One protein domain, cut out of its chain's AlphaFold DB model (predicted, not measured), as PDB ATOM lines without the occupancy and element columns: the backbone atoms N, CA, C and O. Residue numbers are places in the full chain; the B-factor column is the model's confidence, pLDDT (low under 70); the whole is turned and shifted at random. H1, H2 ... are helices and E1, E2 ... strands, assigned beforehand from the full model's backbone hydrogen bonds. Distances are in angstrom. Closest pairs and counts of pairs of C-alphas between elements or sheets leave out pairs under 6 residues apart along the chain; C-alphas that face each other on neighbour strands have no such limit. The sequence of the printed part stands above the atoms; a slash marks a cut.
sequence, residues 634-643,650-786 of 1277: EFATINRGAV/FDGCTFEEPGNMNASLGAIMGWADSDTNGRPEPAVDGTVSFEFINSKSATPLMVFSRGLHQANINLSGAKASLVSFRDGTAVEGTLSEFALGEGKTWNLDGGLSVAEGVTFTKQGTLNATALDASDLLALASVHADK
ATOM      1  N   GLU A 634      18.600 -35.872  -6.165       93.06
ATOM      2  CA  GLU A 634      19.471 -34.700  -6.104       93.06
ATOM      3  C   GLU A 634      20.200 -34.443  -7.427       93.06
ATOM      4  O   GLU A 634      20.643 -35.363  -8.119       93.06
ATOM      5  N   PHE A 635      20.325 -33.166  -7.776       94.25
ATOM      6  CA  PHE A 635      20.921 -32.721  -9.027       94.25
ATOM      7  C   PHE A 635      21.651 -31.393  -8.804       94.25
ATOM      8  O   PHE A 635      21.015 -30.352  -8.689       94.25
ATOM      9  N   ALA A 636      22.977 -31.392  -8.686       94.38
ATOM     10  CA  ALA A 636      23.697 -30.174  -8.310       94.38
ATOM     11  C   ALA A 636      25.101 -30.071  -8.899       94.38
ATOM     12  O   ALA A 636      25.731 -31.068  -9.246       94.38
ATOM     13  N   THR A 637      25.641 -28.857  -8.946       95.19
ATOM     14  CA  THR A 637      27.050 -28.651  -9.302       95.19
ATOM     15  C   THR A 637      27.977 -29.203  -8.225       95.19
ATOM     16  O   THR A 637      28.969 -29.849  -8.549       95.19
ATOM     17  N   ILE A 638      27.665 -28.994  -6.943       92.00
ATOM     18  CA  ILE A 638      28.522 -29.425  -5.829       92.00
ATOM     19  C   ILE A 638      27.702 -30.021  -4.679       92.00
ATOM     20  O   ILE A 638      26.623 -29.545  -4.328       92.00
ATOM     21  N   ASN A 639      28.252 -31.047  -4.038       90.06
ATOM     22  CA  ASN A 639      27.799 -31.556  -2.746       90.06
ATOM     23  C   ASN A 639      28.869 -31.234  -1.694       90.06
ATOM     24  O   ASN A 639      29.842 -31.972  -1.540       90.06
ATOM     25  N   ARG A 640      28.704 -30.105  -0.988       85.62
ATOM     26  CA  ARG A 640      29.613 -29.620   0.079       85.62
ATOM     27  C   ARG A 640      31.068 -29.373  -0.347       85.62
ATOM     28  O   ARG A 640      31.953 -29.248   0.492       85.62
ATOM     29  N   GLY A 641      31.321 -29.375  -1.649       89.75
ATOM     30  CA  GLY A 641      32.647 -29.305  -2.240       89.75
ATOM     31  C   GLY A 641      32.955 -27.956  -2.876       89.75
ATOM     32  O   GLY A 641      32.290 -26.957  -2.611       89.75
ATOM     33  N   ALA A 642      33.935 -27.954  -3.771       92.06
ATOM     34  CA  ALA A 642      34.282 -26.794  -4.581       92.06
ATOM     35  C   ALA A 642      34.510 -27.199  -6.039       92.06
ATOM     36  O   ALA A 642      34.917 -28.329  -6.324       92.06
ATOM     37  N   VAL A 643      34.270 -26.282  -6.969       95.25
ATOM     38  CA  VAL A 643      34.662 -26.476  -8.367       95.25
ATOM     39  C   VAL A 643      35.165 -25.177  -8.982       95.25
ATOM     40  O   VAL A 643      34.619 -24.111  -8.718       95.25
ATOM     41  N   PHE A 650      22.680 -31.687 -21.145       98.69
ATOM     42  CA  PHE A 650      21.643 -32.715 -21.105       98.69
ATOM     43  C   PHE A 650      20.840 -32.677 -22.406       98.69
ATOM     44  O   PHE A 650      20.037 -31.771 -22.607       98.69
ATOM     45  N   ASP A 651      21.044 -33.656 -23.286       98.56
ATOM     46  CA  ASP A 651      20.412 -33.707 -24.612       98.56
ATOM     47  C   ASP A 651      19.461 -34.905 -24.734       98.56
ATOM     48  O   ASP A 651      19.865 -36.063 -24.599       98.56
ATOM     49  N   GLY A 652      18.172 -34.657 -24.969       98.31
ATOM     50  CA  GLY A 652      17.192 -35.733 -25.153       98.31
ATOM     51  C   GLY A 652      16.872 -36.536 -23.885       98.31
ATOM     52  O   GLY A 652      16.391 -37.672 -23.990       98.31
ATOM     53  N   CYS A 653      17.166 -35.988 -22.703       98.56
ATOM     54  CA  CYS A 653      16.942 -36.632 -21.406       98.56
ATOM     55  C   CYS A 653      15.471 -36.565 -20.955       98.56
ATOM     56  O   CYS A 653      14.697 -35.732 -21.422       98.56
ATOM     57  N   THR A 654      15.085 -37.464 -20.045       98.50
ATOM     58  CA  THR A 654      13.763 -37.499 -19.396       98.50
ATOM     59  C   THR A 654      13.924 -37.337 -17.887       98.50
ATOM     60  O   THR A 654      14.679 -38.081 -17.265       98.50
ATOM     61  N   PHE A 655      13.193 -36.398 -17.301       97.94
ATOM     62  CA  PHE A 655      13.122 -36.117 -15.869       97.94
ATOM     63  C   PHE A 655      11.700 -36.418 -15.390       97.94
ATOM     64  O   PHE A 655      10.759 -35.697 -15.720       97.94
ATOM     65  N   GLU A 656      11.513 -37.508 -14.646       96.88
ATOM     66  CA  GLU A 656      10.199 -37.830 -14.077       96.88
ATOM     67  C   GLU A 656       9.903 -36.891 -12.902       96.88
ATOM     68  O   GLU A 656      10.784 -36.637 -12.092       96.88
ATOM     69  N   GLU A 657       8.684 -36.362 -12.779       95.06
ATOM     70  CA  GLU A 657       8.307 -35.442 -11.686       95.06
ATOM     71  C   GLU A 657       9.384 -34.375 -11.350       95.06
ATOM     72  O   GLU A 657       9.899 -34.339 -10.225       95.06
ATOM     73  N   PRO A 658       9.777 -33.518 -12.312       93.75
ATOM     74  CA  PRO A 658      10.904 -32.598 -12.143       93.75
ATOM     75  C   PRO A 658      10.676 -31.556 -11.040       93.75
ATOM     76  O   PRO A 658      11.638 -31.086 -10.441       93.75
ATOM     77  N   GLY A 659       9.419 -31.234 -10.710       89.31
ATOM     78  CA  GLY A 659       9.075 -30.348  -9.588       89.31
ATOM     79  C   GLY A 659       9.366 -30.936  -8.199       89.31
ATOM     80  O   GLY A 659       9.432 -30.186  -7.232       89.31
ATOM     81  N   ASN A 660       9.573 -32.255  -8.104       90.50
ATOM     82  CA  ASN A 660       9.954 -32.955  -6.872       90.50
ATOM     83  C   ASN A 660      11.467 -33.256  -6.816       90.50
ATOM     84  O   ASN A 660      11.915 -33.967  -5.916       90.50
ATOM     85  N   MET A 661      12.258 -32.781  -7.788       93.25
ATOM     86  CA  MET A 661      13.715 -32.939  -7.788       93.25
ATOM     87  C   MET A 661      14.378 -31.813  -6.994       93.25
ATOM     88  O   MET A 661      14.026 -30.645  -7.139       93.25
ATOM     89  N   ASN A 662      15.384 -32.157  -6.190       91.81
ATOM     90  CA  ASN A 662      16.237 -31.177  -5.525       91.81
ATOM     91  C   ASN A 662      17.360 -30.774  -6.491       91.81
ATOM     92  O   ASN A 662      18.401 -31.432  -6.535       91.81
ATOM     93  N   ALA A 663      17.114 -29.749  -7.312       94.69
ATOM     94  CA  ALA A 663      18.024 -29.326  -8.373       94.69
ATOM     95  C   ALA A 663      18.628 -27.939  -8.107       94.69
ATOM     96  O   ALA A 663      17.887 -26.977  -7.940       94.69
ATOM     97  N   SER A 664      19.960 -27.821  -8.089       93.25
ATOM     98  CA  SER A 664      20.687 -26.607  -7.694       93.25
ATOM     99  C   SER A 664      21.824 -26.247  -8.655       93.25
ATOM    100  O   SER A 664      22.551 -27.113  -9.138       93.25
ATOM    101  N   LEU A 665      22.015 -24.949  -8.903       94.44
ATOM    102  CA  LEU A 665      23.134 -24.418  -9.693       94.44
ATOM    103  C   LEU A 665      24.465 -24.437  -8.929       94.44
ATOM    104  O   LEU A 665      25.524 -24.411  -9.551       94.44
ATOM    105  N   GLY A 666      24.434 -24.480  -7.598       92.44
ATOM    106  CA  GLY A 666      25.623 -24.555  -6.749       92.44
ATOM    107  C   GLY A 666      25.550 -25.767  -5.830       92.44
ATOM    108  O   GLY A 666      25.449 -26.903  -6.300       92.44
ATOM    109  N   ALA A 667      25.642 -25.526  -4.521       89.69
ATOM    110  CA  ALA A 667      25.461 -26.536  -3.490       89.69
ATOM    111  C   ALA A 667      24.043 -27.125  -3.467       89.69
ATOM    112  O   ALA A 667      23.046 -26.405  -3.558       89.69
ATOM    113  N   ILE A 668      23.951 -28.441  -3.293       89.69
ATOM    114  CA  ILE A 668      22.677 -29.133  -3.083       89.69
ATOM    115  C   ILE A 668      21.962 -28.633  -1.808       89.69
ATOM    116  O   ILE A 668      22.601 -28.361  -0.787       89.69
ATOM    117  N   MET A 669      20.630 -28.498  -1.851       82.00
ATOM    118  CA  MET A 669      19.846 -28.040  -0.693       82.00
ATOM    119  C   MET A 669      19.966 -29.018   0.481       82.00
ATOM    120  O   MET A 669      19.926 -30.229   0.277       82.00
ATOM    121  N   GLY A 670      20.040 -28.492   1.709       76.12
ATOM    122  CA  GLY A 670      20.165 -29.284   2.938       76.12
ATOM    123  C   GLY A 670      21.600 -29.484   3.435       76.12
ATOM    124  O   GLY A 670      21.785 -30.069   4.499       76.12
ATOM    125  N   TRP A 671      22.602 -28.978   2.712       72.50
ATOM    126  CA  TRP A 671      24.015 -29.148   3.050       72.50
ATOM    127  C   TRP A 671      24.801 -27.851   2.810       72.50
ATOM    128  O   TRP A 671      25.406 -27.671   1.751       72.50
ATOM    129  N   ALA A 672      24.752 -26.912   3.756       64.31
ATOM    130  CA  ALA A 672      25.320 -25.582   3.536       64.31
ATOM    131  C   ALA A 672      26.831 -25.475   3.697       64.31
ATOM    132  O   ALA A 672      27.416 -24.539   3.155       64.31
ATOM    133  N   ASP A 673      27.441 -26.380   4.451       69.56
ATOM    134  CA  ASP A 673      28.871 -26.417   4.702       69.56
ATOM    135  C   ASP A 673      29.389 -27.859   4.736       69.56
ATOM    136  O   ASP A 673      28.647 -28.851   4.704       69.56
ATOM    137  N   SER A 674      30.710 -27.969   4.721       67.00
ATOM    138  CA  SER A 674      31.387 -29.238   4.930       67.00
ATOM    139  C   SER A 674      31.112 -29.770   6.343       67.00
ATOM    140  O   SER A 674      31.269 -29.053   7.326       67.00
ATOM    141  N   ASP A 675      30.778 -31.056   6.475       65.44
ATOM    142  CA  ASP A 675      30.523 -31.717   7.768       65.44
ATOM    143  C   ASP A 675      31.804 -32.094   8.540       65.44
ATOM    144  O   ASP A 675      31.752 -32.736   9.594       65.44
ATOM    145  N   THR A 676      32.963 -31.688   8.024       62.78
ATOM    146  CA  THR A 676      34.298 -31.971   8.558       62.78
ATOM    147  C   THR A 676      34.996 -30.701   9.085       62.78
ATOM    148  O   THR A 676      34.471 -29.589   9.003       62.78
ATOM    149  N   ASN A 677      36.150 -30.864   9.750       52.91
ATOM    150  CA  ASN A 677      36.807 -29.801  10.529       52.91
ATOM    151  C   ASN A 677      37.016 -28.504   9.723       52.91
ATOM    152  O   ASN A 677      37.680 -28.510   8.692       52.91
ATOM    153  N   GLY A 678      36.499 -27.390  10.250       59.31
ATOM    154  CA  GLY A 678      36.610 -26.051   9.664       59.31
ATOM    155  C   GLY A 678      35.360 -25.572   8.925       59.31
ATOM    156  O   GLY A 678      35.240 -24.368   8.733       59.31
ATOM    157  N   ARG A 679      34.432 -26.482   8.571       70.69
ATOM    158  CA  ARG A 679      33.160 -26.178   7.888       70.69
ATOM    159  C   ARG A 679      33.297 -25.157   6.739       70.69
ATOM    160  O   ARG A 679      32.564 -24.170   6.723       70.69
ATOM    161  N   PRO A 680      34.255 -25.332   5.805       77.44
ATOM    162  CA  PRO A 680      34.372 -24.420   4.676       77.44
ATOM    163  C   PRO A 680      33.074 -24.372   3.870       77.44
ATOM    164  O   PRO A 680      32.383 -25.386   3.710       77.44
ATOM    165  N   GLU A 681      32.772 -23.182   3.362       81.06
ATOM    166  CA  GLU A 681      31.615 -22.967   2.509       81.06
ATOM    167  C   GLU A 681      31.853 -23.575   1.118       81.06
ATOM    168  O   GLU A 681      32.966 -23.494   0.591       81.06
ATOM    169  N   PRO A 682      30.823 -24.173   0.496       87.25
ATOM    170  CA  PRO A 682      30.903 -24.613  -0.884       87.25
ATOM    171  C   PRO A 682      31.199 -23.428  -1.803       87.25
ATOM    172  O   PRO A 682      30.615 -22.357  -1.625       87.25
ATOM    173  N   ALA A 683      32.054 -23.622  -2.806       89.94
ATOM    174  CA  ALA A 683      32.509 -22.537  -3.673       89.94
ATOM    175  C   ALA A 683      32.524 -22.931  -5.152       89.94
ATOM    176  O   ALA A 683      32.900 -24.050  -5.512       89.94
ATOM    177  N   VAL A 684      32.135 -21.985  -6.009       92.69
ATOM    178  CA  VAL A 684      32.388 -22.042  -7.446       92.69
ATOM    179  C   VAL A 684      33.146 -20.791  -7.881       92.69
ATOM    180  O   VAL A 684      32.608 -19.687  -7.823       92.69
ATOM    181  N   ASP A 685      34.390 -20.965  -8.325       87.56
ATOM    182  CA  ASP A 685      35.308 -19.836  -8.560       87.56
ATOM    183  C   ASP A 685      35.282 -19.317 -10.011       87.56
ATOM    184  O   ASP A 685      35.620 -18.160 -10.285       87.56
ATOM    185  N   GLY A 686      34.903 -20.177 -10.957       94.75
ATOM    186  CA  GLY A 686      34.908 -19.917 -12.394       94.75
ATOM    187  C   GLY A 686      33.502 -19.789 -12.971       94.75
ATOM    188  O   GLY A 686      32.826 -18.779 -12.777       94.75
ATOM    189  N   THR A 687      33.082 -20.784 -13.754       96.75
ATOM    190  CA  THR A 687      31.793 -20.768 -14.466       96.75
ATOM    191  C   THR A 687      30.996 -22.034 -14.188       96.75
ATOM    192  O   THR A 687      31.549 -23.129 -14.242       96.75
ATOM    193  N   VAL A 688      29.690 -21.896 -13.968       97.62
ATOM    194  CA  VAL A 688      28.724 -22.999 -14.008       97.62
ATOM    195  C   VAL A 688      27.881 -22.864 -15.264       97.62
ATOM    196  O   VAL A 688      27.283 -21.817 -15.506       97.62
ATOM    197  N   SER A 689      27.794 -23.928 -16.053       98.12
ATOM    198  CA  SER A 689      26.923 -23.991 -17.218       98.12
ATOM    199  C   SER A 689      26.049 -25.239 -17.178       98.12
ATOM    200  O   SER A 689      26.563 -26.349 -17.062       98.12
ATOM    201  N   PHE A 690      24.738 -25.047 -17.300       98.56
ATOM    202  CA  PHE A 690      23.759 -26.103 -17.530       98.56
ATOM    203  C   PHE A 690      23.015 -25.815 -18.830       98.56
ATOM    204  O   PHE A 690      22.393 -24.762 -18.973       98.56
ATOM    205  N   GLU A 691      23.057 -26.766 -19.754       98.38
ATOM    206  CA  GLU A 691      22.376 -26.689 -21.042       98.38
ATOM    207  C   GLU A 691      21.410 -27.871 -21.173       98.38
ATOM    208  O   GLU A 691      21.836 -29.027 -21.227       98.38
ATOM    209  N   PHE A 692      20.106 -27.594 -21.222       98.31
ATOM    210  CA  PHE A 692      19.069 -28.600 -21.466       98.31
ATOM    211  C   PHE A 692      18.554 -28.468 -22.904       98.31
ATOM    212  O   PHE A 692      17.898 -27.487 -23.252       98.31
ATOM    213  N   ILE A 693      18.824 -29.468 -23.744       97.50
ATOM    214  CA  ILE A 693      18.459 -29.475 -25.167       97.50
ATOM    215  C   ILE A 693      17.528 -30.647 -25.452       97.50
ATOM    216  O   ILE A 693      17.726 -31.753 -24.949       97.50
ATOM    217  N   ASN A 694      16.509 -30.421 -26.285       97.19
ATOM    218  CA  ASN A 694      15.603 -31.468 -26.768       97.19
ATOM    219  C   ASN A 694      15.012 -32.340 -25.640       97.19
ATOM    220  O   ASN A 694      14.790 -33.536 -25.837       97.19
ATOM    221  N   SER A 695      14.809 -31.770 -24.446       96.69
ATOM    222  CA  SER A 695      14.337 -32.514 -23.276       96.69
ATOM    223  C   SER A 695      13.006 -33.202 -23.596       96.69
ATOM    224  O   SER A 695      12.093 -32.585 -24.146       96.69
ATOM    225  N   LYS A 696      12.887 -34.495 -23.279       96.62
ATOM    226  CA  LYS A 696      11.685 -35.302 -23.579       96.62
ATOM    227  C   LYS A 696      10.558 -35.093 -22.565       96.62
ATOM    228  O   LYS A 696       9.443 -35.564 -22.773       96.62
ATOM    229  N   SER A 697      10.857 -34.408 -21.469       96.06
ATOM    230  CA  SER A 697       9.930 -34.003 -20.416       96.06
ATOM    231  C   SER A 697      10.222 -32.563 -20.001       96.06
ATOM    232  O   SER A 697      11.236 -31.985 -20.406       96.06
ATOM    233  N   ALA A 698       9.384 -32.008 -19.122       95.31
ATOM    234  CA  ALA A 698       9.726 -30.780 -18.411       95.31
ATOM    235  C   ALA A 698      11.085 -30.929 -17.698       95.31
ATOM    236  O   ALA A 698      11.443 -32.019 -17.237       95.31
ATOM    237  N   THR A 699      11.846 -29.840 -17.655       96.50
ATOM    238  CA  THR A 699      13.154 -29.772 -17.000       96.50
ATOM    239  C   THR A 699      13.007 -29.446 -15.511       96.50
ATOM    240  O   THR A 699      11.993 -28.866 -15.112       96.50
ATOM    241  N   PRO A 700      14.004 -29.783 -14.675       95.94
ATOM    242  CA  PRO A 700      14.027 -29.379 -13.270       95.94
ATOM    243  C   PRO A 700      14.005 -27.854 -13.096       95.94
ATOM    244  O   PRO A 700      14.535 -27.120 -13.933       95.94
ATOM    245  N   LEU A 701      13.422 -27.384 -11.989       95.06
ATOM    246  CA  LEU A 701      13.572 -26.001 -11.536       95.06
ATOM    247  C   LEU A 701      14.941 -25.860 -10.864       95.06
ATOM    248  O   LEU A 701      15.182 -26.486  -9.834       95.06
ATOM    249  N   MET A 702      15.830 -25.055 -11.439       96.25
ATOM    250  CA  MET A 702      17.210 -24.928 -10.967       96.25
ATOM    251  C   MET A 702      17.306 -23.839  -9.899       96.25
ATOM    252  O   MET A 702      17.176 -22.651 -10.199       96.25
ATOM    253  N   VAL A 703      17.531 -24.220  -8.641       93.25
ATOM    254  CA  VAL A 703      17.612 -23.249  -7.545       93.25
ATOM    255  C   VAL A 703      19.001 -22.629  -7.431       93.25
ATOM    256  O   VAL A 703      20.022 -23.290  -7.636       93.25
ATOM    257  N   PHE A 704      19.050 -21.353  -7.067       90.88
ATOM    258  CA  PHE A 704      20.279 -20.735  -6.588       90.88
ATOM    259  C   PHE A 704      20.580 -21.190  -5.160       90.88
ATOM    260  O   PHE A 704      19.687 -21.380  -4.334       90.88
ATOM    261  N   SER A 705      21.863 -21.337  -4.861       86.69
ATOM    262  CA  SER A 705      22.362 -21.835  -3.581       86.69
ATOM    263  C   SER A 705      23.675 -21.150  -3.205       86.69
ATOM    264  O   SER A 705      24.190 -20.311  -3.948       86.69
ATOM    265  N   ARG A 706      24.271 -21.565  -2.082       84.88
ATOM    266  CA  ARG A 706      25.605 -21.119  -1.655       84.88
ATOM    267  C   ARG A 706      26.690 -21.367  -2.710       84.88
ATOM    268  O   ARG A 706      26.571 -22.274  -3.538       84.88
ATOM    269  N   GLY A 707      27.740 -20.547  -2.636       84.50
ATOM    270  CA  GLY A 707      28.964 -20.679  -3.432       84.50
ATOM    271  C   GLY A 707      28.960 -20.002  -4.800       84.50
ATOM    272  O   GLY A 707      29.958 -20.079  -5.504       84.50
ATOM    273  N   LEU A 708      27.868 -19.337  -5.188       91.75
ATOM    274  CA  LEU A 708      27.690 -18.799  -6.546       91.75
ATOM    275  C   LEU A 708      28.065 -17.321  -6.711       91.75
ATOM    276  O   LEU A 708      28.129 -16.833  -7.836       91.75
ATOM    277  N   HIS A 709      28.318 -16.602  -5.615       90.12
ATOM    278  CA  HIS A 709      28.532 -15.149  -5.635       90.12
ATOM    279  C   HIS A 709      29.672 -14.707  -6.567       90.12
ATOM    280  O   HIS A 709      29.594 -13.646  -7.187       90.12
ATOM    281  N   GLN A 710      30.706 -15.540  -6.684       91.94
ATOM    282  CA  GLN A 710      31.901 -15.285  -7.486       91.94
ATOM    283  C   GLN A 710      31.923 -16.066  -8.813       91.94
ATOM    284  O   GLN A 710      32.928 -16.021  -9.526       91.94
ATOM    285  N   ALA A 711      30.821 -16.723  -9.187       95.62
ATOM    286  CA  ALA A 711      30.727 -17.533 -10.397       95.62
ATOM    287  C   ALA A 711      30.028 -16.794 -11.546       95.62
ATOM    288  O   ALA A 711      29.057 -16.059 -11.342       95.62
ATOM    289  N   ASN A 712      30.468 -17.063 -12.777       97.56
ATOM    290  CA  ASN A 712      29.623 -16.854 -13.952       97.56
ATOM    291  C   ASN A 712      28.613 -18.002 -14.059       97.56
ATOM    292  O   ASN A 712      28.953 -19.151 -13.778       97.56
ATOM    293  N   ILE A 713      27.389 -17.711 -14.493       97.94
ATOM    294  CA  ILE A 713      26.327 -18.717 -14.620       97.94
ATOM    295  C   ILE A 713      25.739 -18.645 -16.018       97.94
ATOM    296  O   ILE A 713      25.361 -17.573 -16.473       97.94
ATOM    297  N   ASN A 714      25.631 -19.794 -16.676       98.12
ATOM    298  CA  ASN A 714      24.928 -19.948 -17.941       98.12
ATOM    299  C   ASN A 714      23.887 -21.058 -17.782       98.12
ATOM    300  O   ASN A 714      24.250 -22.230 -17.683       98.12
ATOM    301  N   LEU A 715      22.608 -20.700 -17.745       98.25
ATOM    302  CA  LEU A 715      21.507 -21.654 -17.674       98.25
ATOM    303  C   LEU A 715      20.607 -21.498 -18.897       98.25
ATOM    304  O   LEU A 715      19.976 -20.454 -19.071       98.25
ATOM    305  N   SER A 716      20.495 -22.556 -19.697       97.00
ATOM    306  CA  SER A 716      19.607 -22.594 -20.859       97.00
ATOM    307  C   SER A 716      18.711 -23.831 -20.860       97.00
ATOM    308  O   SER A 716      19.088 -24.914 -20.410       97.00
ATOM    309  N   GLY A 717      17.476 -23.657 -21.340       95.44
ATOM    310  CA  GLY A 717      16.472 -24.721 -21.428       95.44
ATOM    311  C   GLY A 717      15.771 -25.091 -20.113       95.44
ATOM    312  O   GLY A 717      14.859 -25.910 -20.150       95.44
ATOM    313  N   ALA A 718      16.139 -24.487 -18.976       96.31
ATOM    314  CA  ALA A 718      15.470 -24.671 -17.685       96.31
ATOM    315  C   ALA A 718      15.311 -23.346 -16.923       96.31
ATOM    316  O   ALA A 718      16.120 -22.430 -17.076       96.31
ATOM    317  N   LYS A 719      14.267 -23.260 -16.092       95.88
ATOM    318  CA  LYS A 719      13.944 -22.074 -15.283       95.88
ATOM    319  C   LYS A 719      14.806 -22.011 -14.025       95.88
ATOM    320  O   LYS A 719      15.020 -23.037 -13.372       95.88
ATOM    321  N   ALA A 720      15.273 -20.813 -13.675       96.44
ATOM    322  CA  ALA A 720      16.003 -20.563 -12.438       96.44
ATOM    323  C   ALA A 720      15.060 -20.127 -11.304       96.44
ATOM    324  O   ALA A 720      14.014 -19.526 -11.554       96.44
ATOM    325  N   SER A 721      15.444 -20.366 -10.048       94.69
ATOM    326  CA  SER A 721      14.670 -19.898  -8.894       94.69
ATOM    327  C   SER A 721      15.535 -19.438  -7.726       94.69
ATOM    328  O   SER A 721      16.375 -20.180  -7.221       94.69
ATOM    329  N   LEU A 722      15.271 -18.226  -7.246       92.25
ATOM    330  CA  LEU A 722      15.770 -17.699  -5.980       92.25
ATOM    331  C   LEU A 722      14.772 -18.066  -4.879       92.25
ATOM    332  O   LEU A 722      13.673 -17.520  -4.807       92.25
ATOM    333  N   VAL A 723      15.141 -19.026  -4.039       90.00
ATOM    334  CA  VAL A 723      14.339 -19.501  -2.903       90.00
ATOM    335  C   VAL A 723      15.190 -19.478  -1.647       90.00
ATOM    336  O   VAL A 723      16.412 -19.578  -1.727       90.00
ATOM    337  N   SER A 724      14.553 -19.392  -0.483       85.50
ATOM    338  CA  SER A 724      15.233 -19.585   0.793       85.50
ATOM    339  C   SER A 724      15.965 -20.927   0.817       85.50
ATOM    340  O   SER A 724      15.349 -21.995   0.822       85.50
ATOM    341  N   PHE A 725      17.294 -20.870   0.835       78.69
ATOM    342  CA  PHE A 725      18.142 -22.043   0.918       78.69
ATOM    343  C   PHE A 725      18.100 -22.576   2.350       78.69
ATOM    344  O   PHE A 725      18.506 -21.905   3.307       78.69
ATOM    345  N   ARG A 726      17.579 -23.795   2.498       73.25
ATOM    346  CA  ARG A 726      17.495 -24.481   3.784       73.25
ATOM    347  C   ARG A 726      18.836 -25.130   4.093       73.25
ATOM    348  O   ARG A 726      19.214 -26.110   3.448       73.25
ATOM    349  N   ASP A 727      19.523 -24.593   5.090       65.94
ATOM    350  CA  ASP A 727      20.644 -25.272   5.721       65.94
ATOM    351  C   ASP A 727      20.129 -26.511   6.474       65.94
ATOM    352  O   ASP A 727      19.005 -26.519   6.986       65.94
ATOM    353  N   GLY A 728      20.885 -27.605   6.452       62.53
ATOM    354  CA  GLY A 728      20.456 -28.890   7.003       62.53
ATOM    355  C   GLY A 728      20.232 -28.861   8.516       62.53
ATOM    356  O   GLY A 728      20.395 -27.855   9.194       62.53
ATOM    357  N   THR A 729      19.938 -30.020   9.110       52.66
ATOM    358  CA  THR A 729      19.753 -30.165  10.571       52.66
ATOM    359  C   THR A 729      21.017 -29.891  11.410       52.66
ATOM    360  O   THR A 729      20.984 -30.080  12.624       52.66
ATOM    361  N   ALA A 730      22.141 -29.514  10.788       50.69
ATOM    362  CA  ALA A 730      23.455 -29.365  11.419       50.69
ATOM    363  C   ALA A 730      23.909 -27.901  11.626       50.69
ATOM    364  O   ALA A 730      24.942 -27.684  12.278       50.69
ATOM    365  N   VAL A 731      23.149 -26.913  11.128       46.34
ATOM    366  CA  VAL A 731      23.419 -25.472  11.288       46.34
ATOM    367  C   VAL A 731      22.092 -24.701  11.370       46.34
ATOM    368  O   VAL A 731      21.196 -24.905  10.556       46.34
ATOM    369  N   GLU A 732      21.932 -23.822  12.364       45.06
ATOM    370  CA  GLU A 732      20.794 -22.894  12.420       45.06
ATOM    371  C   GLU A 732      20.989 -21.776  11.387       45.06
ATOM    372  O   GLU A 732      21.883 -20.946  11.532       45.06
ATOM    373  N   GLY A 733      20.141 -21.719  10.360       57.75
ATOM    374  CA  GLY A 733      20.097 -20.570   9.457       57.75
ATOM    375  C   GLY A 733      19.412 -20.886   8.135       57.75
ATOM    376  O   GLY A 733      19.729 -21.861   7.471       57.75
ATOM    377  N   THR A 734      18.451 -20.066   7.731       71.00
ATOM    378  CA  THR A 734      17.941 -20.088   6.356       71.00
ATOM    379  C   THR A 734      18.673 -18.990   5.598       71.00
ATOM    380  O   THR A 734      18.637 -17.842   6.034       71.00
ATOM    381  N   LEU A 735      19.361 -19.326   4.504       75.19
ATOM    382  CA  LEU A 735      19.962 -18.309   3.644       75.19
ATOM    383  C   LEU A 735      18.877 -17.791   2.700       75.19
ATOM    384  O   LEU A 735      18.421 -18.512   1.816       75.19
ATOM    385  N   SER A 736      18.482 -16.542   2.894       85.69
ATOM    386  CA  SER A 736      17.528 -15.844   2.026       85.69
ATOM    387  C   SER A 736      18.173 -14.675   1.286       85.69
ATOM    388  O   SER A 736      17.464 -13.891   0.673       85.69
ATOM    389  N   GLU A 737      19.499 -14.549   1.336       87.88
ATOM    390  CA  GLU A 737      20.244 -13.456   0.713       87.88
ATOM    391  C   GLU A 737      21.166 -14.021  -0.367       87.88
ATOM    392  O   GLU A 737      21.984 -14.905  -0.108       87.88
ATOM    393  N   PHE A 738      21.039 -13.515  -1.589       91.25
ATOM    394  CA  PHE A 738      21.869 -13.916  -2.721       91.25
ATOM    395  C   PHE A 738      22.549 -12.695  -3.324       91.25
ATOM    396  O   PHE A 738      22.006 -11.592  -3.299       91.25
ATOM    397  N   ALA A 739      23.738 -12.878  -3.893       92.81
ATOM    398  CA  ALA A 739      24.464 -11.780  -4.511       92.81
ATOM    399  C   ALA A 739      25.154 -12.205  -5.805       92.81
ATOM    400  O   ALA A 739      25.825 -13.233  -5.835       92.81
ATOM    401  N   LEU A 740      25.059 -11.369  -6.836       94.81
ATOM    402  CA  LEU A 740      25.858 -11.457  -8.059       94.81
ATOM    403  C   LEU A 740      27.042 -10.490  -7.936       94.81
ATOM    404  O   LEU A 740      26.830  -9.278  -7.950       94.81
ATOM    405  N   GLY A 741      28.261 -11.014  -7.784       94.44
ATOM    406  CA  GLY A 741      29.468 -10.219  -7.544       94.44
ATOM    407  C   GLY A 741      29.927  -9.365  -8.729       94.44
ATOM    408  O   GLY A 741      29.579  -9.619  -9.883       94.44
ATOM    409  N   GLU A 742      30.724  -8.339  -8.428       94.81
ATOM    410  CA  GLU A 742      31.314  -7.432  -9.417       94.81
ATOM    411  C   GLU A 742      32.143  -8.190 -10.473       94.81
ATOM    412  O   GLU A 742      32.878  -9.131 -10.168       94.81
ATOM    413  N   GLY A 743      32.005  -7.797 -11.743       95.50
ATOM    414  CA  GLY A 743      32.719  -8.416 -12.867       95.50
ATOM    415  C   GLY A 743      32.228  -9.813 -13.274       95.50
ATOM    416  O   GLY A 743      32.815 -10.414 -14.175       95.50
ATOM    417  N   LYS A 744      31.168 -10.343 -12.646       96.75
ATOM    418  CA  LYS A 744      30.554 -11.638 -12.988       96.75
ATOM    419  C   LYS A 744      29.303 -11.458 -13.845       96.75
ATOM    420  O   LYS A 744      28.629 -10.432 -13.763       96.75
ATOM    421  N   THR A 745      28.999 -12.460 -14.671       97.75
ATOM    422  CA  THR A 745      27.831 -12.463 -15.567       97.75
ATOM    423  C   THR A 745      26.963 -13.698 -15.353       97.75
ATOM    424  O   THR A 745      27.467 -14.823 -15.379       97.75
ATOM    425  N   TRP A 746      25.657 -13.494 -15.181       97.75
ATOM    426  CA  TRP A 746      24.645 -14.552 -15.161       97.75
ATOM    427  C   TRP A 746      23.743 -14.431 -16.393       97.75
ATOM    428  O   TRP A 746      23.157 -13.377 -16.623       97.75
ATOM    429  N   ASN A 747      23.634 -15.512 -17.165       98.06
ATOM    430  CA  ASN A 747      22.772 -15.649 -18.335       98.06
ATOM    431  C   ASN A 747      21.702 -16.715 -18.049       98.06
ATOM    432  O   ASN A 747      22.046 -17.878 -17.824       98.06
ATOM    433  N   LEU A 748      20.426 -16.315 -18.019       97.94
ATOM    434  CA  LEU A 748      19.283 -17.162 -17.649       97.94
ATOM    435  C   LEU A 748      18.226 -17.185 -18.766       97.94
ATOM    436  O   LEU A 748      17.327 -16.344 -18.805       97.94
ATOM    437  N   ASP A 749      18.289 -18.164 -19.663       95.00
ATOM    438  CA  ASP A 749      17.423 -18.185 -20.854       95.00
ATOM    439  C   ASP A 749      16.047 -18.829 -20.608       95.00
ATOM    440  O   ASP A 749      15.168 -18.763 -21.464       95.00
ATOM    441  N   GLY A 750      15.844 -19.468 -19.451       93.88
ATOM    442  CA  GLY A 750      14.605 -20.179 -19.109       93.88
ATOM    443  C   GLY A 750      13.682 -19.472 -18.111       93.88
ATOM    444  O   GLY A 750      12.766 -20.116 -17.602       93.88
ATOM    445  N   GLY A 751      13.920 -18.198 -17.793       94.94
ATOM    446  CA  GLY A 751      13.141 -17.443 -16.802       94.94
ATOM    447  C   GLY A 751      13.696 -17.498 -15.374       94.94
ATOM    448  O   GLY A 751      14.649 -18.227 -15.073       94.94
ATOM    449  N   LEU A 752      13.083 -16.711 -14.486       96.75
ATOM    450  CA  LEU A 752      13.467 -16.563 -13.082       96.75
ATOM    451  C   LEU A 752      12.221 -16.423 -12.203       96.75
ATOM    452  O   LEU A 752      11.390 -15.553 -12.432       96.75
ATOM    453  N   SER A 753      12.144 -17.209 -11.131       94.94
ATOM    454  CA  SER A 753      11.227 -16.957 -10.013       94.94
ATOM    455  C   SER A 753      11.972 -16.486  -8.765       94.94
ATOM    456  O   SER A 753      13.083 -16.937  -8.489       94.94
ATOM    457  N   VAL A 754      11.339 -15.611  -7.982       93.50
ATOM    458  CA  VAL A 754      11.853 -15.125  -6.694       93.50
ATOM    459  C   VAL A 754      10.803 -15.397  -5.623       93.50
ATOM    460  O   VAL A 754       9.659 -14.964  -5.752       93.50
ATOM    461  N   ALA A 755      11.170 -16.154  -4.591       91.44
ATOM    462  CA  ALA A 755      10.282 -16.450  -3.475       91.44
ATOM    463  C   ALA A 755      10.152 -15.263  -2.511       91.44
ATOM    464  O   ALA A 755      11.047 -14.427  -2.389       91.44
ATOM    465  N   GLU A 756       9.039 -15.225  -1.783       88.19
ATOM    466  CA  GLU A 756       8.796 -14.224  -0.746       88.19
ATOM    467  C   GLU A 756       9.884 -14.265   0.343       88.19
ATOM    468  O   GLU A 756      10.321 -15.334   0.769       88.19
ATOM    469  N   GLY A 757      10.328 -13.089   0.797       86.75
ATOM    470  CA  GLY A 757      11.350 -12.956   1.842       86.75
ATOM    471  C   GLY A 757      12.793 -13.195   1.382       86.75
ATOM    472  O   GLY A 757      13.696 -13.146   2.217       86.75
ATOM    473  N   VAL A 758      13.029 -13.431   0.085       90.62
ATOM    474  CA  VAL A 758      14.372 -13.542  -0.501       90.62
ATOM    475  C   VAL A 758      14.865 -12.176  -0.982       90.62
ATOM    476  O   VAL A 758      14.140 -11.446  -1.656       90.62
ATOM    477  N   THR A 759      16.114 -11.836  -0.664       90.31
ATOM    478  CA  THR A 759      16.793 -10.619  -1.120       90.31
ATOM    479  C   THR A 759      17.897 -10.958  -2.119       90.31
ATOM    480  O   THR A 759      18.581 -11.980  -2.016       90.31
ATOM    481  N   PHE A 760      18.080 -10.089  -3.116       92.75
ATOM    482  CA  PHE A 760      19.107 -10.243  -4.143       92.75
ATOM    483  C   PHE A 760      19.897  -8.948  -4.329       92.75
ATOM    484  O   PHE A 760      19.333  -7.897  -4.632       92.75
ATOM    485  N   THR A 761      21.218  -9.029  -4.174       91.94
ATOM    486  CA  THR A 761      22.141  -7.908  -4.377       91.94
ATOM    487  C   THR A 761      22.899  -8.080  -5.691       91.94
ATOM    488  O   THR A 761      23.715  -8.986  -5.843       91.94
ATOM    489  N   LYS A 762      22.670  -7.178  -6.648       91.56
ATOM    490  CA  LYS A 762      23.313  -7.210  -7.970       91.56
ATOM    491  C   LYS A 762      24.474  -6.215  -8.062       91.56
ATOM    492  O   LYS A 762      24.236  -5.009  -8.041       91.56
ATOM    493  N   GLN A 763      25.702  -6.712  -8.214       92.12
ATOM    494  CA  GLN A 763      26.906  -5.923  -8.535       92.12
ATOM    495  C   GLN A 763      27.497  -6.271  -9.914       92.12
ATOM    496  O   GLN A 763      28.208  -5.455 -10.492       92.12
ATOM    497  N   GLY A 764      27.206  -7.460 -10.447       94.81
ATOM    498  CA  GLY A 764      27.573  -7.883 -11.804       94.81
ATOM    499  C   GLY A 764      26.473  -7.663 -12.852       94.81
ATOM    500  O   GLY A 764      25.537  -6.879 -12.645       94.81
ATOM    501  N   THR A 765      26.587  -8.385 -13.972       96.62
ATOM    502  CA  THR A 765      25.670  -8.328 -15.124       96.62
ATOM    503  C   THR A 765      24.702  -9.513 -15.141       96.62
ATOM    504  O   THR A 765      25.125 -10.666 -15.182       96.62
ATOM    505  N   LEU A 766      23.399  -9.244 -15.144       97.31
ATOM    506  CA  LEU A 766      22.330 -10.236 -15.239       97.31
ATOM    507  C   LEU A 766      21.586 -10.075 -16.569       97.31
ATOM    508  O   LEU A 766      20.860  -9.102 -16.771       97.31
ATOM    509  N   ASN A 767      21.737 -11.061 -17.448       97.88
ATOM    510  CA  ASN A 767      20.983 -11.181 -18.689       97.88
ATOM    511  C   ASN A 767      20.000 -12.343 -18.562       97.88
ATOM    512  O   ASN A 767      20.372 -13.430 -18.119       97.88
ATOM    513  N   ALA A 768      18.757 -12.143 -18.973       97.62
ATOM    514  CA  ALA A 768      17.755 -13.187 -18.881       97.62
ATOM    515  C   ALA A 768      16.700 -13.091 -19.980       97.62
ATOM    516  O   ALA A 768      16.514 -12.048 -20.611       97.62
ATOM    517  N   THR A 769      15.977 -14.188 -20.162       97.44
ATOM    518  CA  THR A 769      14.774 -14.254 -20.987       97.44
ATOM    519  C   THR A 769      13.562 -14.457 -20.084       97.44
ATOM    520  O   THR A 769      13.580 -15.336 -19.225       97.44
ATOM    521  N   ALA A 770      12.509 -13.662 -20.264       96.94
ATOM    522  CA  ALA A 770      11.230 -13.865 -19.590       96.94
ATOM    523  C   ALA A 770      10.300 -14.685 -20.488       96.94
ATOM    524  O   ALA A 770      10.025 -14.282 -21.621       96.94
ATOM    525  N   LEU A 771       9.785 -15.810 -19.987       94.69
ATOM    526  CA  LEU A 771       8.862 -16.665 -20.740       94.69
ATOM    527  C   LEU A 771       7.397 -16.293 -20.492       94.69
ATOM    528  O   LEU A 771       6.545 -16.529 -21.345       94.69
ATOM    529  N   ASP A 772       7.112 -15.690 -19.339       95.44
ATOM    530  CA  ASP A 772       5.780 -15.242 -18.950       95.44
ATOM    531  C   ASP A 772       5.813 -13.932 -18.132       95.44
ATOM    532  O   ASP A 772       6.868 -13.351 -17.859       95.44
ATOM    533  N   ALA A 773       4.631 -13.431 -17.759       94.94
ATOM    534  CA  ALA A 773       4.480 -12.201 -16.980       94.94
ATOM    535  C   ALA A 773       5.122 -12.279 -15.585       94.94
ATOM    536  O   ALA A 773       5.602 -11.266 -15.078       94.94
ATOM    537  N   SER A 774       5.144 -13.465 -14.968       94.69
ATOM    538  CA  SER A 774       5.756 -13.654 -13.651       94.69
ATOM    539  C   SER A 774       7.277 -13.538 -13.724       94.69
ATOM    540  O   SER A 774       7.867 -12.868 -12.877       94.69
ATOM    541  N   ASP A 775       7.894 -14.089 -14.776       96.00
ATOM    542  CA  ASP A 775       9.330 -13.948 -15.028       96.00
ATOM    543  C   ASP A 775       9.715 -12.489 -15.264       96.00
ATOM    544  O   ASP A 775      10.699 -12.011 -14.706       96.00
ATOM    545  N   LEU A 776       8.937 -11.763 -16.076       96.81
ATOM    546  CA  LEU A 776       9.203 -10.356 -16.380       96.81
ATOM    547  C   LEU A 776       9.211  -9.504 -15.104       96.81
ATOM    548  O   LEU A 776      10.151  -8.741 -14.874       96.81
ATOM    549  N   LEU A 777       8.200  -9.669 -14.247       95.12
ATOM    550  CA  LEU A 777       8.124  -8.949 -12.974       95.12
ATOM    551  C   LEU A 777       9.255  -9.351 -12.015       95.12
ATOM    552  O   LEU A 777       9.843  -8.486 -11.367       95.12
ATOM    553  N   ALA A 778       9.590 -10.641 -11.947       95.12
ATOM    554  CA  ALA A 778      10.679 -11.140 -11.112       95.12
ATOM    555  C   ALA A 778      12.052 -10.621 -11.570       95.12
ATOM    556  O   ALA A 778      12.867 -10.224 -10.745       95.12
ATOM    557  N   LEU A 779      12.312 -10.580 -12.878       96.12
ATOM    558  CA  LEU A 779      13.568 -10.082 -13.444       96.12
ATOM    559  C   LEU A 779      13.726  -8.567 -13.279       96.12
ATOM    560  O   LEU A 779      14.826  -8.080 -13.006       96.12
ATOM    561  N   ALA A 780      12.632  -7.817 -13.412       93.56
ATOM    562  CA  ALA A 780      12.638  -6.381 -13.173       93.56
ATOM    563  C   ALA A 780      12.866  -6.043 -11.691       93.56
ATOM    564  O   ALA A 780      13.643  -5.135 -11.386       93.56
ATOM    565  N   SER A 781      12.265  -6.807 -10.768       91.75
ATOM    566  CA  SER A 781      12.424  -6.583  -9.323       91.75
ATOM    567  C   SER A 781      13.852  -6.835  -8.825       91.75
ATOM    568  O   SER A 781      14.292  -6.184  -7.881       91.75
ATOM    569  N   VAL A 782      14.607  -7.714  -9.496       92.50
ATOM    570  CA  VAL A 782      16.038  -7.951  -9.228       92.50
ATOM    571  C   VAL A 782      16.974  -7.069 -10.063       92.50
ATOM    572  O   VAL A 782      18.196  -7.221  -9.996       92.50
ATOM    573  N   HIS A 783      16.415  -6.128 -10.830       92.12
ATOM    574  CA  HIS A 783      17.134  -5.178 -11.677       92.12
ATOM    575  C   HIS A 783      18.043  -5.836 -12.729       92.12
ATOM    576  O   HIS A 783      19.212  -5.465 -12.846       92.12
ATOM    577  N   ALA A 784      17.540  -6.823 -13.478       95.56
ATOM    578  CA  ALA A 784      18.286  -7.418 -14.590       95.56
ATOM    579  C   ALA A 784      18.763  -6.353 -15.603       95.56
ATOM    580  O   ALA A 784      18.025  -5.427 -15.924       95.56
ATOM    581  N   ASP A 785      19.983  -6.488 -16.128       95.62
ATOM    582  CA  ASP A 785      20.552  -5.537 -17.096       95.62
ATOM    583  C   ASP A 785      19.929  -5.707 -18.484       95.62
ATOM    584  O   ASP A 785      19.737  -4.732 -19.209       95.62
ATOM    585  N   LYS A 786      19.589  -6.948 -18.852       97.44
ATOM    586  CA  LYS A 786      18.888  -7.264 -20.098       97.44
ATOM    587  C   LYS A 786      17.796  -8.297 -19.861       97.44
ATOM    588  O   LYS A 786      18.069  -9.380 -19.348       97.44
TER     589      LYS A 786
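This is residues 634 to 643 and 650 to 786 of the 1277 residues of an uncharacterized protein of Parabacteroides distasonis (UniProt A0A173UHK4). Look for a chain with little regular structure, wound in stacked turns as a short solenoid. One wall is the parallel sheet E3 E4 E7 E10; the parallel pairs E5 E8 and E6 E9 make other sides, H1 covers E8 at one end, and the parallel pair E1 E2 lies at the other. It prints 147 residues, E1 to E10 then H1, mostly strand, under half in named elements; compact, radius of gyration of the C-alphas 14.7 A, spans 43 by 34 by 29 A.

Start at E3, residues 687 to 693, parallel to E4, residues 712 to 716; N 688 and O 712, 2.8 A, are within hydrogen-bond range. Next find E7, residues 745 to 748 (N 713 to O 745, 3.0 A), then E10, residues 765 to 770 (N 746 to O 765, 2.9 A). H1, residues 773 to 781, only grazes this sheet; every O i to N i+4 pair is within range.

From C-alpha 687 at (31.793, -20.768, -14.466) E3 runs 19.2 A; H1 ends at C-alpha 781 at (12.424, -6.583, -9.323).

Residues 644 to 649 are not printed; C-alphas 643 and 650 are 19.3 A apart. Links E2 to E3, E3 to E4 and E5 to E6 are long; pLDDT is under 70 at residues 672 to 678 and 727 to 733.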